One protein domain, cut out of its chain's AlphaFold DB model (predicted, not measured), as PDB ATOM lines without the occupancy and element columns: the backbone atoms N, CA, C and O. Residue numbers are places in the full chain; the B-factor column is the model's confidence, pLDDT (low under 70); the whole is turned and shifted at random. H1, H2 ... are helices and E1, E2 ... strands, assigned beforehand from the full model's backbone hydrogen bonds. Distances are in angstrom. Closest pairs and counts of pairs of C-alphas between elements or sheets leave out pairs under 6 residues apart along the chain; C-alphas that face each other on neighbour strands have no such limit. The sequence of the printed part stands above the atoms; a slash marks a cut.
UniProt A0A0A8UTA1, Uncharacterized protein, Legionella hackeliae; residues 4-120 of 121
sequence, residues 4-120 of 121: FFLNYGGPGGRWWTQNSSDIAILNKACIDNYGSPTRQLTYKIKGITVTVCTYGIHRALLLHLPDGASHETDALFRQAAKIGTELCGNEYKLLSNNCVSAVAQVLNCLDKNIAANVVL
ATOM      1  N   PHE A   4     275.064 235.520 204.085       96.88
ATOM      2  CA  PHE A   4     275.958 235.252 205.201       96.88
ATOM      3  C   PHE A   4     275.895 233.767 205.522       96.88
ATOM      4  O   PHE A   4     274.821 233.232 205.775       96.88
ATOM      5  N   PHE A   5     277.042 233.105 205.494       97.38
ATOM      6  CA  PHE A   5     277.167 231.700 205.832       97.38
ATOM      7  C   PHE A   5     278.042 231.546 207.064       97.38
ATOM      8  O   PHE A   5     279.148 232.080 207.104       97.38
ATOM      9  N   LEU A   6     277.545 230.801 208.044       96.94
ATOM     10  CA  LEU A   6     278.218 230.456 209.286       96.94
ATOM     11  C   LEU A   6     278.581 228.970 209.263       96.94
ATOM     12  O   LEU A   6     277.715 228.112 209.106       96.94
ATOM     13  N   ASN A   7     279.863 228.690 209.463       95.31
ATOM     14  CA  ASN A   7     280.510 227.381 209.427       95.31
ATOM     15  C   ASN A   7     281.457 227.208 210.633       95.31
ATOM     16  O   ASN A   7     282.588 226.743 210.499       95.31
ATOM     17  N   TYR A   8     281.046 227.670 211.813       94.81
ATOM     18  CA  TYR A   8     281.942 227.775 212.964       94.81
ATOM     19  C   TYR A   8     282.471 226.415 213.433       94.81
ATOM     20  O   TYR A   8     281.686 225.525 213.736       94.81
ATOM     21  N   GLY A   9     283.795 226.241 213.474       91.56
ATOM     22  CA  GLY A   9     284.430 224.953 213.783       91.56
ATOM     23  C   GLY A   9     284.335 223.904 212.668       91.56
ATOM     24  O   GLY A   9     284.806 222.785 212.851       91.56
ATOM     25  N   GLY A  10     283.745 224.254 211.522       91.88
ATOM     26  CA  GLY A  10     283.652 223.384 210.357       91.88
ATOM     27  C   GLY A  10     284.928 223.372 209.501       91.88
ATOM     28  O   GLY A  10     285.827 224.202 209.688       91.88
ATOM     29  N   PRO A  11     285.017 222.437 208.540       92.44
ATOM     30  CA  PRO A  11     286.149 222.286 207.631       92.44
ATOM     31  C   PRO A  11     286.205 223.418 206.593       92.44
ATOM     32  O   PRO A  11     285.277 224.213 206.456       92.44
ATOM     33  N   GLY A  12     287.300 223.473 205.827       90.12
ATOM     34  CA  GLY A  12     287.482 224.444 204.738       90.12
ATOM     35  C   GLY A  12     288.220 225.729 205.133       90.12
ATOM     36  O   GLY A  12     288.267 226.671 204.348       90.12
ATOM     37  N   GLY A  13     288.801 225.781 206.338       87.19
ATOM     38  CA  GLY A  13     289.721 226.848 206.761       87.19
ATOM     39  C   GLY A  13     289.070 228.210 207.021       87.19
ATOM     40  O   GLY A  13     289.774 229.176 207.306       87.19
ATOM     41  N   ARG A  14     287.737 228.304 206.939       92.06
ATOM     42  CA  ARG A  14     286.984 229.523 207.236       92.06
ATOM     43  C   ARG A  14     285.663 229.207 207.929       92.06
ATOM     44  O   ARG A  14     284.925 228.307 207.528       92.06
ATOM     45  N   TRP A  15     285.357 229.992 208.957       94.94
ATOM     46  CA  TRP A  15     284.199 229.784 209.826       94.94
ATOM     47  C   TRP A  15     283.005 230.684 209.523       94.94
ATOM     48  O   TRP A  15     281.917 230.435 210.030       94.94
ATOM     49  N   TRP A  16     283.166 231.679 208.655       96.38
ATOM     50  CA  TRP A  16     282.057 232.442 208.094       96.38
ATOM     51  C   TRP A  16     282.441 233.068 206.751       96.38
ATOM     52  O   TRP A  16     283.622 233.250 206.458       96.38
ATOM     53  N   THR A  17     281.463 233.402 205.913       96.12
ATOM     54  CA  THR A  17     281.696 234.153 204.670       96.12
ATOM     55  C   THR A  17     280.431 234.880 204.216       96.12
ATOM     56  O   THR A  17     279.319 234.457 204.522       96.12
ATOM     57  N   GLN A  18     280.600 235.965 203.461       95.50
ATOM     58  CA  GLN A  18     279.517 236.629 202.721       95.50
ATOM     59  C   GLN A  18     279.649 236.460 201.201       95.50
ATOM     60  O   GLN A  18     278.794 236.911 200.441       95.50
ATOM     61  N   ASN A  19     280.720 235.803 200.747       93.12
ATOM     62  CA  ASN A  19     280.967 235.543 199.339       93.12
ATOM     63  C   ASN A  19     280.284 234.236 198.916       93.12
ATOM     64  O   ASN A  19     280.608 233.174 199.444       93.12
ATOM     65  N   SER A  20     279.384 234.307 197.934       88.88
ATOM     66  CA  SER A  20     278.639 233.156 197.416       88.88
ATOM     67  C   SER A  20     279.524 232.040 196.851       88.88
ATOM     68  O   SER A  20     279.180 230.871 197.030       88.88
ATOM     69  N   SER A  21     280.672 232.354 196.234       89.62
ATOM     70  CA  SER A  21     281.605 231.324 195.747       89.62
ATOM     71  C   SER A  21     282.172 230.500 196.899       89.62
ATOM     72  O   SER A  21     282.253 229.275 196.822       89.62
ATOM     73  N   ASP A  22     282.494 231.168 198.006       93.50
ATOM     74  CA  ASP A  22     283.076 230.525 199.179       93.50
ATOM     75  C   ASP A  22     282.043 229.666 199.914       93.50
ATOM     76  O   ASP A  22     282.395 228.642 200.491       93.50
ATOM     77  N   ILE A  23     280.756 230.031 199.858       94.00
ATOM     78  CA  ILE A  23     279.671 229.230 200.445       94.00
ATOM     79  C   ILE A  23     279.623 227.844 199.802       94.00
ATOM     80  O   ILE A  23     279.531 226.844 200.513       94.00
ATOM     81  N   ALA A  24     279.721 227.763 198.472       91.88
ATOM     82  CA  ALA A  24     279.720 226.482 197.768       91.88
ATOM     83  C   ALA A  24     280.927 225.614 198.161       91.88
ATOM     84  O   ALA A  24     280.768 224.417 198.409       91.88
ATOM     85  N   ILE A  25     282.109 226.227 198.282       94.75
ATOM     86  CA  ILE A  25     283.343 225.550 198.703       94.75
ATOM     87  C   ILE A  25     283.202 225.009 200.130       94.75
ATOM     88  O   ILE A  25     283.481 223.837 200.373       94.75
ATOM     89  N   LEU A  26     282.727 225.827 201.071       94.69
ATOM     90  CA  LEU A  26     282.573 225.421 202.471       94.69
ATOM     91  C   LEU A  26     281.471 224.371 202.656       94.69
ATOM     92  O   LEU A  26     281.642 223.434 203.434       94.69
ATOM     93  N   ASN A  27     280.365 224.480 201.914       92.12
ATOM     94  CA  ASN A  27     279.326 223.452 201.898       92.12
ATOM     95  C   ASN A  27     279.886 222.116 201.394       92.12
ATOM     96  O   ASN A  27     279.674 221.084 202.027       92.12
ATOM     97  N   LYS A  28     280.655 222.134 200.299       93.56
ATOM     98  CA  LYS A  28     281.331 220.936 199.800       93.56
ATOM     99  C   LYS A  28     282.309 220.368 200.831       93.56
ATOM    100  O   LYS A  28     282.271 219.170 201.077       93.56
ATOM    101  N   ALA A  29     283.106 221.208 201.489       94.88
ATOM    102  CA  ALA A  29     284.012 220.763 202.546       94.88
ATOM    103  C   ALA A  29     283.262 220.085 203.709       94.88
ATOM    104  O   ALA A  29     283.733 219.083 204.241       94.88
ATOM    105  N   CYS A  30     282.082 220.591 204.085       93.38
ATOM    106  CA  CYS A  30     281.231 219.939 205.084       93.38
ATOM    107  C   CYS A  30     280.732 218.574 204.604       93.38
ATOM    108  O   CYS A  30     280.783 217.618 205.370       93.38
ATOM    109  N   ILE A  31     280.288 218.473 203.349       93.69
ATOM    110  CA  ILE A  31     279.821 217.210 202.761       93.69
ATOM    111  C   ILE A  31     280.953 216.183 202.695       93.69
ATOM    112  O   ILE A  31     280.750 215.033 203.068       93.69
ATOM    113  N   ASP A  32     282.141 216.594 202.264       94.44
ATOM    114  CA  ASP A  32     283.289 215.698 202.125       94.44
ATOM    115  C   ASP A  32     283.785 215.197 203.500       94.44
ATOM    116  O   ASP A  32     284.237 214.061 203.611       94.44
ATOM    117  N   ASN A  33     283.672 216.012 204.559       94.38
ATOM    118  CA  ASN A  33     284.155 215.667 205.904       94.38
ATOM    119  C   ASN A  33     283.110 214.959 206.789       94.38
ATOM    120  O   ASN A  33     283.466 214.139 207.631       94.38
ATOM    121  N   TYR A  34     281.827 215.298 206.642       92.69
ATOM    122  CA  TYR A  34     280.745 214.833 207.523       92.69
ATOM    123  C   TYR A  34     279.639 214.052 206.795       92.69
ATOM    124  O   TYR A  34     278.740 213.525 207.451       92.69
ATOM    125  N   GLY A  35     279.674 213.981 205.462       91.50
ATOM    126  CA  GLY A  35     278.589 213.463 204.628       91.50
ATOM    127  C   GLY A  35     277.521 214.511 204.297       91.50
ATOM    128  O   GLY A  35     277.533 215.639 204.795       91.50
ATOM    129  N   SER A  36     276.571 214.147 203.431       88.38
ATOM    130  CA  SER A  36     275.432 215.009 203.080       88.38
ATOM    131  C   SER A  36     274.616 215.413 204.318       88.38
ATOM    132  O   SER A  36     274.518 214.635 205.272       88.38
ATOM    133  N   PRO A  37     274.003 216.613 204.326       86.88
ATOM    134  CA  PRO A  37     273.239 217.064 205.478       86.88
ATOM    135  C   PRO A  37     272.053 216.129 205.728       86.88
ATOM    136  O   PRO A  37     271.163 215.984 204.895       86.88
ATOM    137  N   THR A  38     272.033 215.522 206.912       87.88
ATOM    138  CA  THR A  38     270.937 214.662 207.395       87.88
ATOM    139  C   THR A  38     269.622 215.423 207.560       87.88
ATOM    140  O   THR A  38     268.546 214.835 207.503       87.88
ATOM    141  N   ARG A  39     269.709 216.742 207.761       88.56
ATOM    142  CA  ARG A  39     268.565 217.643 207.876       88.56
ATOM    143  C   ARG A  39     268.923 219.016 207.320       88.56
ATOM    144  O   ARG A  39     269.973 219.568 207.656       88.56
ATOM    145  N   GLN A  40     268.015 219.578 206.529       92.62
ATOM    146  CA  GLN A  40     268.066 220.961 206.070       92.62
ATOM    147  C   GLN A  40     266.712 221.616 206.343       92.62
ATOM    148  O   GLN A  40     265.690 221.168 205.830       92.62
ATOM    149  N   LEU A  41     266.702 222.651 207.182       91.75
ATOM    150  CA  LEU A  41     265.495 223.404 207.522       91.75
ATOM    151  C   LEU A  41     265.600 224.796 206.920       91.75
ATOM    152  O   LEU A  41     266.560 225.505 207.208       91.75
ATOM    153  N   THR A  42     264.612 225.184 206.116       93.50
ATOM    154  CA  THR A  42     264.541 226.516 205.510       93.50
ATOM    155  C   THR A  42     263.249 227.209 205.914       93.50
ATOM    156  O   THR A  42     262.166 226.647 205.778       93.50
ATOM    157  N   TYR A  43     263.357 228.446 206.388       90.56
ATOM    158  CA  TYR A  43     262.220 229.275 206.782       90.56
ATOM    159  C   TYR A  43     262.504 230.754 206.505       90.56
ATOM    160  O   TYR A  43     263.646 231.157 206.274       90.56
ATOM    161  N   LYS A  44     261.453 231.579 206.503       93.75
ATOM    162  CA  LYS A  44     261.571 233.036 206.383       93.75
ATOM    163  C   LYS A  44     261.348 233.691 207.741       93.75
ATOM    164  O   LYS A  44     260.269 233.551 208.306       93.75
ATOM    165  N   ILE A  45     262.332 234.446 208.225       93.44
ATOM    166  CA  ILE A  45     262.208 235.275 209.430       93.44
ATOM    167  C   ILE A  45     262.260 236.731 209.013       93.44
ATOM    168  O   ILE A  45     263.292 237.187 208.526       93.44
ATOM    169  N   LYS A  46     261.158 237.467 209.210       93.31
ATOM    170  CA  LYS A  46     261.091 238.914 208.928       93.31
ATOM    171  C   LYS A  46     261.651 239.270 207.537       93.31
ATOM    172  O   LYS A  46     262.381 240.232 207.383       93.31
ATOM    173  N   GLY A  47     261.368 238.440 206.528       93.81
ATOM    174  CA  GLY A  47     261.853 238.616 205.151       93.81
ATOM    175  C   GLY A  47     263.220 237.994 204.828       93.81
ATOM    176  O   GLY A  47     263.500 237.768 203.653       93.81
ATOM    177  N   ILE A  48     264.036 237.630 205.821       96.75
ATOM    178  CA  ILE A  48     265.322 236.942 205.627       96.75
ATOM    179  C   ILE A  48     265.059 235.452 205.422       96.75
ATOM    180  O   ILE A  48     264.377 234.820 206.230       96.75
ATOM    181  N   THR A  49     265.607 234.874 204.354       96.62
ATOM    182  CA  THR A  49     265.580 233.417 204.176       96.62
ATOM    183  C   THR A  49     266.708 232.808 204.992       96.62
ATOM    184  O   THR A  49     267.866 233.197 204.850       96.62
ATOM    185  N   VAL A  50     266.359 231.865 205.856       95.62
ATOM    186  CA  VAL A  50     267.264 231.229 206.802       95.62
ATOM    187  C   VAL A  50     267.271 229.738 206.528       95.62
ATOM    188  O   VAL A  50     266.219 229.108 206.568       95.62
ATOM    189  N   THR A  51     268.447 229.181 206.264       95.38
ATOM    190  CA  THR A  51     268.645 227.749 206.046       95.38
ATOM    191  C   THR A  51     269.634 227.214 207.068       95.38
ATOM    192  O   THR A  51     270.775 227.667 207.118       95.38
ATOM    193  N   VAL A  52     269.219 226.233 207.864       94.81
ATOM    194  CA  VAL A  52     270.093 225.506 208.791       94.81
ATOM    195  C   VAL A  52     270.397 224.132 208.221       94.81
ATOM    196  O   VAL A  52     269.482 223.353 207.954       94.81
ATOM    197  N   CYS A  53     271.683 223.828 208.072       94.25
ATOM    198  CA  CYS A  53     272.175 222.548 207.576       94.25
ATOM    199  C   CYS A  53     272.802 221.746 208.722       94.25
ATOM    200  O   CYS A  53     273.664 222.252 209.442       94.25
ATOM    201  N   THR A  54     272.378 220.490 208.884       93.00
ATOM    202  CA  THR A  54     272.885 219.568 209.913       93.00
ATOM    203  C   THR A  54     273.680 218.433 209.269       93.00
ATOM    204  O   THR A  54     273.095 217.501 208.708       93.00
ATOM    205  N   TYR A  55     275.007 218.490 209.373       90.31
ATOM    206  CA  TYR A  55     275.943 217.480 208.868       90.31
ATOM    207  C   TYR A  55     276.463 216.639 210.040       90.31
ATOM    208  O   TYR A  55     277.459 216.989 210.673       90.31
ATOM    209  N   GLY A  56     275.752 215.566 210.401       86.00
ATOM    210  CA  GLY A  56     276.078 214.777 211.594       86.00
ATOM    211  C   GLY A  56     276.131 215.650 212.857       86.00
ATOM    212  O   GLY A  56     275.104 216.134 213.333       86.00
ATOM    213  N   ILE A  57     277.337 215.875 213.391       85.81
ATOM    214  CA  ILE A  57     277.571 216.721 214.575       85.81
ATOM    215  C   ILE A  57     277.713 218.220 214.261       85.81
ATOM    216  O   ILE A  57     277.644 219.041 215.176       85.81
ATOM    217  N   HIS A  58     277.896 218.599 212.997       92.75
ATOM    218  CA  HIS A  58     278.162 219.979 212.600       92.75
ATOM    219  C   HIS A  58     276.904 220.714 212.146       92.75
ATOM    220  O   HIS A  58     276.071 220.163 211.422       92.75
ATOM    221  N   ARG A  59     276.756 221.970 212.582       93.19
ATOM    222  CA  ARG A  59     275.616 222.836 212.254       93.19
ATOM    223  C   ARG A  59     276.125 224.060 211.503       93.19
ATOM    224  O   ARG A  59     276.954 224.803 212.021       93.19
ATOM    225  N   ALA A  60     275.604 224.277 210.301       95.31
ATOM    226  CA  ALA A  60     275.865 225.477 209.518       95.31
ATOM    227  C   ALA A  60     274.575 226.274 209.310       95.31
ATOM    228  O   ALA A  60     273.473 225.723 209.361       95.31
ATOM    229  N   LEU A  61     274.716 227.572 209.058       96.25
ATOM    230  CA  LEU A  61     273.596 228.489 208.860       96.25
ATOM    231  C   LEU A  61     273.863 229.372 207.647       96.25
ATOM    232  O   LEU A  61     274.904 230.012 207.565       96.25
ATOM    233  N   LEU A  62     272.902 229.436 206.736       97.00
ATOM    234  CA  LEU A  62     272.883 230.351 205.607       97.00
ATOM    235  C   LEU A  62     271.755 231.363 205.796       97.00
ATOM    236  O   LEU A  62     270.590 230.991 205.923       97.00
ATOM    237  N   LEU A  63     272.108 232.640 205.771       97.38
ATOM    238  CA  LEU A  63     271.188 233.763 205.702       97.38
ATOM    239  C   LEU A  63     271.228 234.350 204.293       97.38
ATOM    240  O   LEU A  63     272.304 234.580 203.739       97.38
ATOM    241  N   HIS A  64     270.055 234.632 203.741       96.56
ATOM    242  CA  HIS A  64     269.895 235.279 202.448       96.56
ATOM    243  C   HIS A  64     268.933 236.463 202.576       96.56
ATOM    244  O   HIS A  64     267.766 236.295 202.951       96.56
ATOM    245  N   LEU A  65     269.445 237.659 202.276       96.62
ATOM    246  CA  LEU A  65     268.672 238.896 202.251       96.62
ATOM    247  C   LEU A  65     268.111 239.118 200.833       96.62
ATOM    248  O   LEU A  65     268.907 239.219 199.893       96.62
ATOM    249  N   PRO A  66     266.778 239.199 200.654       94.44
ATOM    250  CA  PRO A  66     266.189 239.448 199.344       94.44
ATOM    251  C   PRO A  66     266.525 240.858 198.842       94.44
ATOM    252  O   PRO A  66     266.704 241.790 199.629       94.44
ATOM    253  N   ASP A  67     266.567 241.029 197.523       93.06
ATOM    254  CA  ASP A  67     266.688 242.359 196.931       93.06
ATOM    255  C   ASP A  67     265.448 243.205 197.275       93.06
ATOM    256  O   ASP A  67     264.326 242.700 197.325       93.06
ATOM    257  N   GLY A  68     265.657 244.494 197.553       92.12
ATOM    258  CA  GLY A  68     264.580 245.398 197.973       92.12
ATOM    259  C   GLY A  68     264.088 245.187 199.411       92.12
ATOM    260  O   GLY A  68     263.005 245.659 199.753       92.12
ATOM    261  N   ALA A  69     264.851 244.485 200.257       94.56
ATOM    262  CA  ALA A  69     264.546 244.365 201.679       94.56
ATOM    263  C   ALA A  69     264.389 245.743 202.353       94.56
ATOM    264  O   ALA A  69     265.100 246.696 202.025       94.56
ATOM    265  N   SER A  70     263.473 245.841 203.323       96.62
ATOM    266  CA  SER A  70     263.303 247.066 204.110       96.62
ATOM    267  C   SER A  70     264.570 247.391 204.906       96.62
ATOM    268  O   SER A  70     265.354 246.497 205.234       96.62
ATOM    269  N   HIS A  71     264.739 248.662 205.282       96.44
ATOM    270  CA  HIS A  71     265.867 249.087 206.117       96.44
ATOM    271  C   HIS A  71     265.953 248.292 207.430       96.44
ATOM    272  O   HIS A  71     267.033 247.869 207.830       96.44
ATOM    273  N   GLU A  72     264.808 248.008 208.058       96.88
ATOM    274  CA  GLU A  72     264.730 247.185 209.271       96.88
ATOM    275  C   GLU A  72     265.218 245.748 209.037       96.88
ATOM    276  O   GLU A  72     265.926 245.182 209.870       96.88
ATOM    277  N   THR A  73     264.877 245.159 207.887       96.75
ATOM    278  CA  THR A  73     265.286 243.792 207.533       96.75
ATOM    279  C   THR A  73     266.785 243.717 207.239       96.75
ATOM    280  O   THR A  73     267.458 242.792 207.695       96.75
ATOM    281  N   ASP A  74     267.327 244.700 206.512       96.75
ATOM    282  CA  ASP A  74     268.768 244.813 206.251       96.75
ATOM    283  C   ASP A  74     269.556 245.024 207.555       96.75
ATOM    284  O   ASP A  74     270.542 244.324 207.797       96.75
ATOM    285  N   ALA A  75     269.083 245.906 208.444       96.94
ATOM    286  CA  ALA A  75     269.693 246.126 209.754       96.94
ATOM    287  C   ALA A  75     269.720 244.838 210.594       96.94
ATOM    288  O   ALA A  75     270.761 244.482 211.152       96.94
ATOM    289  N   LEU A  76     268.608 244.095 210.622       96.81
ATOM    290  CA  LEU A  76     268.522 242.819 211.326       96.81
ATOM    291  C   LEU A  76     269.469 241.762 210.732       96.81
ATOM    292  O   LEU A  76     270.155 241.059 211.476       96.81
ATOM    293  N   PHE A  77     269.555 241.667 209.401       97.69
ATOM    294  CA  PHE A  77     270.496 240.777 208.719       97.69
ATOM    295  C   PHE A  77     271.949 241.103 209.085       97.69
ATOM    296  O   PHE A  77     272.717 240.204 209.432       97.69
ATOM    297  N   ARG A  78     272.330 242.387 209.058       97.25
ATOM    298  CA  ARG A  78     273.685 242.830 209.419       97.25
ATOM    299  C   ARG A  78     274.011 242.544 210.877       97.25
ATOM    300  O   ARG A  78     275.128 242.125 211.167       97.25
ATOM    301  N   GLN A  79     273.051 242.728 211.782       97.50
ATOM    302  CA  GLN A  79     273.220 242.397 213.195       97.50
ATOM    303  C   GLN A  79     273.455 240.893 213.395       97.50
ATOM    304  O   GLN A  79     274.395 240.504 214.085       97.50
ATOM    305  N   ALA A  80     272.651 240.049 212.745       97.12
ATOM    306  CA  ALA A  80     272.794 238.597 212.800       97.12
ATOM    307  C   ALA A  80     274.143 238.122 212.225       97.12
ATOM    308  O   ALA A  80     274.826 237.300 212.839       97.12
ATOM    309  N   ALA A  81     274.565 238.686 211.087       97.19
ATOM    310  CA  ALA A  81     275.871 238.417 210.488       97.19
ATOM    311  C   ALA A  81     277.023 238.849 211.410       97.19
ATOM    312  O   ALA A  81     277.969 238.091 211.606       97.19
ATOM    313  N   LYS A  82     276.919 240.033 212.030       97.19
ATOM    314  CA  LYS A  82     277.908 240.533 212.994       97.19
ATOM    315  C   LYS A  82     278.072 239.582 214.181       97.19
ATOM    316  O   LYS A  82     279.200 239.208 214.479       97.19
ATOM    317  N   ILE A  83     276.970 239.137 214.792       96.12
ATOM    318  CA  ILE A  83     276.999 238.158 215.893       96.12
ATOM    319  C   ILE A  83     277.705 236.872 215.449       96.12
ATOM    320  O   ILE A  83     278.593 236.383 216.143       96.12
ATOM    321  N   GLY A  84     277.357 236.335 214.274       95.50
ATOM    322  CA  GLY A  84     278.005 235.135 213.743       95.50
ATOM    323  C   GLY A  84     279.515 235.315 213.538       95.50
ATOM    324  O   GLY A  84     280.293 234.429 213.896       95.50
ATOM    325  N   THR A  85     279.941 236.470 213.022       95.81
ATOM    326  CA  THR A  85     281.359 236.812 212.847       95.81
ATOM    327  C   THR A  85     282.094 236.931 214.183       95.81
ATOM    328  O   THR A  85     283.179 236.371 214.327       95.81
ATOM    329  N   GLU A  86     281.507 237.615 215.170       95.44
ATOM    330  CA  GLU A  86     282.082 237.774 216.514       95.44
ATOM    331  C   GLU A  86     282.249 236.424 217.218       95.44
ATOM    332  O   GLU A  86     283.296 236.150 217.800       95.44
ATOM    333  N   LEU A  87     281.258 235.536 217.097       93.88
ATOM    334  CA  LEU A  87     281.328 234.181 217.641       93.88
ATOM    335  C   LEU A  87     282.480 233.379 217.037       93.88
ATOM    336  O   LEU A  87     283.203 232.712 217.772       93.88
ATOM    337  N   CYS A  88     282.697 233.497 215.726       91.62
ATOM    338  CA  CYS A  88     283.826 232.857 215.056       91.62
ATOM    339  C   CYS A  88     285.192 233.423 215.467       91.62
ATOM    340  O   CYS A  88     286.202 232.765 215.233       91.62
ATOM    341  N   GLY A  89     285.240 234.625 216.046       89.38
ATOM    342  CA  GLY A  89     286.462 235.199 216.611       89.38
ATOM    343  C   GLY A  89     286.863 234.577 217.952       89.38
ATOM    344  O   GLY A  89     288.002 234.743 218.381       89.38
ATOM    345  N   ASN A  90     285.953 233.849 218.606       88.06
ATOM    346  CA  ASN A  90     286.222 233.183 219.873       88.06
ATOM    347  C   ASN A  90     286.831 231.790 219.674       88.06
ATOM    348  O   ASN A  90     286.597 231.110 218.670       88.06
ATOM    349  N   GLU A  91     287.559 231.325 220.691       87.75
ATOM    350  CA  GLU A  91     288.073 229.957 220.751       87.75
ATOM    351  C   GLU A  91     286.925 228.937 220.708       87.75
ATOM    352  O   GLU A  91     285.991 229.000 221.517       87.75
ATOM    353  N   TYR A  92     287.024 227.981 219.780       86.50
ATOM    354  CA  TYR A  92     286.062 226.893 219.653       86.50
ATOM    355  C   TYR A  92     286.172 225.929 220.840       86.50
ATOM    356  O   TYR A  92     287.232 225.371 221.116       86.50
ATOM    357  N   LYS A  93     285.047 225.684 221.512       84.81
ATOM    358  CA  LYS A  93     284.915 224.779 222.656       84.81
ATOM    359  C   LYS A  93     283.702 223.888 222.466       84.81
ATOM    360  O   LYS A  93     282.571 224.369 222.445       84.81
ATOM    361  N   LEU A  94     283.937 222.577 222.417       77.25
ATOM    362  CA  LEU A  94     282.907 221.571 222.137       77.25
ATOM    363  C   LEU A  94     281.663 221.698 223.035       77.25
ATOM    364  O   LEU A  94     280.566 221.436 222.563       77.25
ATOM    365  N   LEU A  95     281.815 222.131 224.290       78.38
ATOM    366  CA  LEU A  95     280.720 222.232 225.265       78.38
ATOM    367  C   LEU A  95     280.198 223.662 225.503       78.38
ATOM    368  O   LEU A  95     279.299 223.835 226.318       78.38
ATOM    369  N   SER A  96     280.733 224.689 224.830       77.81
ATOM    370  CA  SER A  96     280.278 226.075 225.028       77.81
ATOM    371  C   SER A  96     280.209 226.877 223.729       77.81
ATOM    372  O   SER A  96     279.115 227.135 223.233       77.81
ATOM    373  N   ASN A  97     281.350 227.243 223.147       87.25
ATOM    374  CA  ASN A  97     281.442 228.021 221.910       87.25
ATOM    375  C   ASN A  97     281.656 227.084 220.723       87.25
ATOM    376  O   ASN A  97     282.787 226.780 220.362       87.25
ATOM    377  N   ASN A  98     280.574 226.603 220.121       90.88
ATOM    378  CA  ASN A  98     280.638 225.634 219.033       90.88
ATOM    379  C   ASN A  98     279.645 225.979 217.914       90.88
ATOM    380  O   ASN A  98     278.916 226.968 217.985       90.88
ATOM    381  N   CYS A  99     279.599 225.146 216.874       92.19
ATOM    382  CA  CYS A  99     278.685 225.322 215.746       92.19
ATOM    383  C   CYS A  99     277.212 225.411 216.179       92.19
ATOM    384  O   CYS A  99     276.465 226.246 215.678       92.19
ATOM    385  N   VAL A 100     276.801 224.593 217.150       92.25
ATOM    386  CA  VAL A 100     275.429 224.518 217.670       92.25
ATOM    387  C   VAL A 100     275.055 225.818 218.389       92.25
ATOM    388  O   VAL A 100     274.055 226.450 218.043       92.25
ATOM    389  N   SER A 101     275.871 226.259 219.349       91.81
ATOM    390  CA  SER A 101     275.609 227.482 220.115       91.81
ATOM    391  C   SER A 101     275.715 228.735 219.254       91.81
ATOM    392  O   SER A 101     274.955 229.680 219.466       91.81
ATOM    393  N   ALA A 102     276.588 228.740 218.244       94.00
ATOM    394  CA  ALA A 102     276.691 229.866 217.333       94.00
ATOM    395  C   ALA A 102     275.459 229.997 216.428       94.00
ATOM    396  O   ALA A 102     274.900 231.088 216.313       94.00
ATOM    397  N   VAL A 103     274.971 228.889 215.857       94.50
ATOM    398  CA  VAL A 103     273.707 228.891 215.105       94.50
ATOM    399  C   VAL A 103     272.545 229.335 215.998       94.50
ATOM    400  O   VAL A 103     271.770 230.196 215.586       94.50
ATOM    401  N   ALA A 104     272.448 228.836 217.236       92.81
ATOM    402  CA  ALA A 104     271.399 229.252 218.174       92.81
ATOM    403  C   ALA A 104     271.402 230.757 218.445       92.81
ATOM    404  O   ALA A 104     270.345 231.382 218.419       92.81
ATOM    405  N   GLN A 105     272.573 231.348 218.683       93.50
ATOM    406  CA  GLN A 105     272.685 232.774 218.980       93.50
ATOM    407  C   GLN A 105     272.299 233.649 217.785       93.50
ATOM    408  O   GLN A 105     271.573 234.629 217.959       93.50
ATOM    409  N   VAL A 106     272.707 233.269 216.569       95.25
ATOM    410  CA  VAL A 106     272.291 233.991 215.359       95.25
ATOM    411  C   VAL A 106     270.780 233.856 215.135       95.25
ATOM    412  O   VAL A 106     270.116 234.853 214.861       95.25
ATOM    413  N   LEU A 107     270.203 232.664 215.317       94.31
ATOM    414  CA  LEU A 107     268.752 232.475 215.215       94.31
ATOM    415  C   LEU A 107     267.986 233.281 216.267       94.31
ATOM    416  O   LEU A 107     267.007 233.932 215.921       94.31
ATOM    417  N   ASN A 108     268.460 233.302 217.512       93.25
ATOM    418  CA  ASN A 108     267.853 234.058 218.607       93.25
ATOM    419  C   ASN A 108     267.871 235.578 218.354       93.25
ATOM    420  O   ASN A 108     266.963 236.288 218.783       93.25
ATOM    421  N   CYS A 109     268.877 236.083 217.628       94.19
ATOM    422  CA  CYS A 109     268.895 237.469 217.155       94.19
ATOM    423  C   CYS A 109     267.760 237.751 216.158       94.19
ATOM    424  O   CYS A 109     267.140 238.812 216.212       94.19
ATOM    425  N   LEU A 110     267.490 236.818 215.242       93.88
ATOM    426  CA  LEU A 110     266.458 236.975 214.216       93.88
ATOM    427  C   LEU A 110     265.049 236.822 214.811       93.88
ATOM    428  O   LEU A 110     264.183 237.686 214.616       93.88
ATOM    429  N   ASP A 111     264.842 235.736 215.555       90.94
ATOM    430  CA  ASP A 111     263.608 235.389 216.255       90.94
ATOM    431  C   ASP A 111     263.894 234.444 217.435       90.94
ATOM    432  O   ASP A 111     264.361 233.313 217.269       90.94
ATOM    433  N   LYS A 112     263.547 234.895 218.645       84.62
ATOM    434  CA  LYS A 112     263.778 234.157 219.892       84.62
ATOM    435  C   LYS A 112     262.994 232.844 219.977       84.62
ATOM    436  O   LYS A 112     263.404 231.942 220.700       84.62
ATOM    437  N   ASN A 113     261.898 232.711 219.229       81.31
ATOM    438  CA  ASN A 113     261.023 231.537 219.285       81.31
ATOM    439  C   ASN A 113     261.483 230.392 218.369       81.31
ATOM    440  O   ASN A 113     261.014 229.265 218.510       81.31
ATOM    441  N   ILE A 114     262.399 230.653 217.429       74.38
ATOM    442  CA  ILE A 114     262.857 229.652 216.453       74.38
ATOM    443  C   ILE A 114     264.049 228.840 216.969       74.38
ATOM    444  O   ILE A 114     264.183 227.663 216.632       74.38
ATOM    445  N   ALA A 115     264.901 229.430 217.814       64.94
ATOM    446  CA  ALA A 115     266.148 228.798 218.249       64.94
ATOM    447  C   ALA A 115     265.931 227.442 218.954       64.94
ATOM    448  O   ALA A 115     266.695 226.505 218.715       64.94
ATOM    449  N   ALA A 116     264.866 227.316 219.755       60.94
ATOM    450  CA  ALA A 116     264.560 226.101 220.514       60.94
ATOM    451  C   ALA A 116     264.228 224.888 219.623       60.94
ATOM    452  O   ALA A 116     264.616 223.774 219.952       60.94
ATOM    453  N   ASN A 117     263.576 225.107 218.477       59.97
ATOM    454  CA  ASN A 117     263.083 224.028 217.610       59.97
ATOM    455  C   ASN A 117     264.089 223.587 216.534       59.97
ATOM    456  O   ASN A 117     263.903 222.558 215.888       59.97
ATOM    457  N   VAL A 118     265.127 224.389 216.278       64.25
ATOM    458  CA  VAL A 118     266.015 224.196 215.119       64.25
ATOM    459  C   VAL A 118     267.377 223.621 215.506       64.25
ATOM    460  O   VAL A 118     267.990 222.896 214.716       64.25
ATOM    461  N   VAL A 119     267.852 223.925 216.714       60.03
ATOM    462  CA  VAL A 119     269.231 223.633 217.130       60.03
ATOM    463  C   VAL A 119     269.349 222.355 217.960       60.03
ATOM    464  O   VAL A 119     270.346 221.641 217.836       60.03
ATOM    465  N   LEU A 120     268.331 222.035 218.754       53.53
ATOM    466  CA  LEU A 120     268.263 220.795 219.518       53.53
ATOM    467  C   LEU A 120     267.346 219.808 218.768       53.53
ATOM    468  O   LEU A 120     266.339 220.245 218.208       53.53
TER     469      LEU A 120
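This is residues 4 to 120 of the 121 residues of an uncharacterized protein of Legionella hackeliae (UniProt A0A0A8UTA1). A twisted antiparallel sheet of four strands makes the middle layer, with helix H1 over one face and the helical hairpin of H2 and H3 over the other, these three helices running along the strands. The short last helix, H4, packs on H3 and only grazes the sheet. The printed part has 117 residues, with four named helices and four named strands in the chain order E1 H1 E2 E3 E4 H2 H3 H4; the sheet's order is E1 - E4 - E3 - E2, and the class is mixed, helices and strands. The whole is compact, with a radius of gyration of the C-alphas of 13.2 A, and rounded, spanning 38 by 29 by 26 A.

Strands E2, residues 39 to 45, E3, residues 48 to 55, and E4, residues 58 to 64, form a meander, each strand the antiparallel neighbour of the one before. Between E2 and E3, a hairpin, N 43 and O 50 are within hydrogen-bond range at 2.9 A; between E3 and E4, also a hairpin, N 51 and O 62 are at 2.8 A. E1, residues 4 to 6, is an edge strand antiparallel to E4, with N 6 and O 61 at 2.8 A; its residues 5 to 6 also pair antiparallel with residues 16 to 17. The sheet and its helices make three layers, with helices on both faces. H3, residues 99 to 110, is on the sheet at a height of 8.9 A, over E4 and E3; its closest C-alphas to E4 are those of Cys 99 and Arg 59, 5.3 A apart. H2, residues 71 to 88, is on the same face at a height of 9.6 A, over E1 and E4. H2 and H3 touch, with the C-alphas of Ala 80 and Val 106 closest at 5.3 A, at a shallow tilt of 21 degrees, opposite ways. H1, residues 20 to 34, is on the opposite face at a height of 9.8 A and is apart from H2 and H3. H4, residues 115 to 119, touches H3, with the C-alphas of Ala 115 and Ala 104 closest at 5.3 A. In H1, H2, H3 and H4 every O i to N i+4 pair is within hydrogen-bond range.

E1 begins at C-alpha 4, (275.958, 235.252, 205.201). E2, E3 and E4 measure 18.8 A, 22.4 A and 20.1 A from first to last C-alpha. H1 measures 21.0 A, H3 17.0 A and H2, the longest helix, 25.8 A from C-alpha 71 at (265.867, 249.087, 206.117). H4 ends at C-alpha 119, (269.231, 223.633, 217.130).

The two C-alphas farthest apart, those of Gly 68 and Leu 95, are 39.3 A apart. The printed part has no cut. The link from E1 to H1, 13 residues, is long. Mean pLDDT of the printed part is 91.0; residues 115 to 120 are under 70.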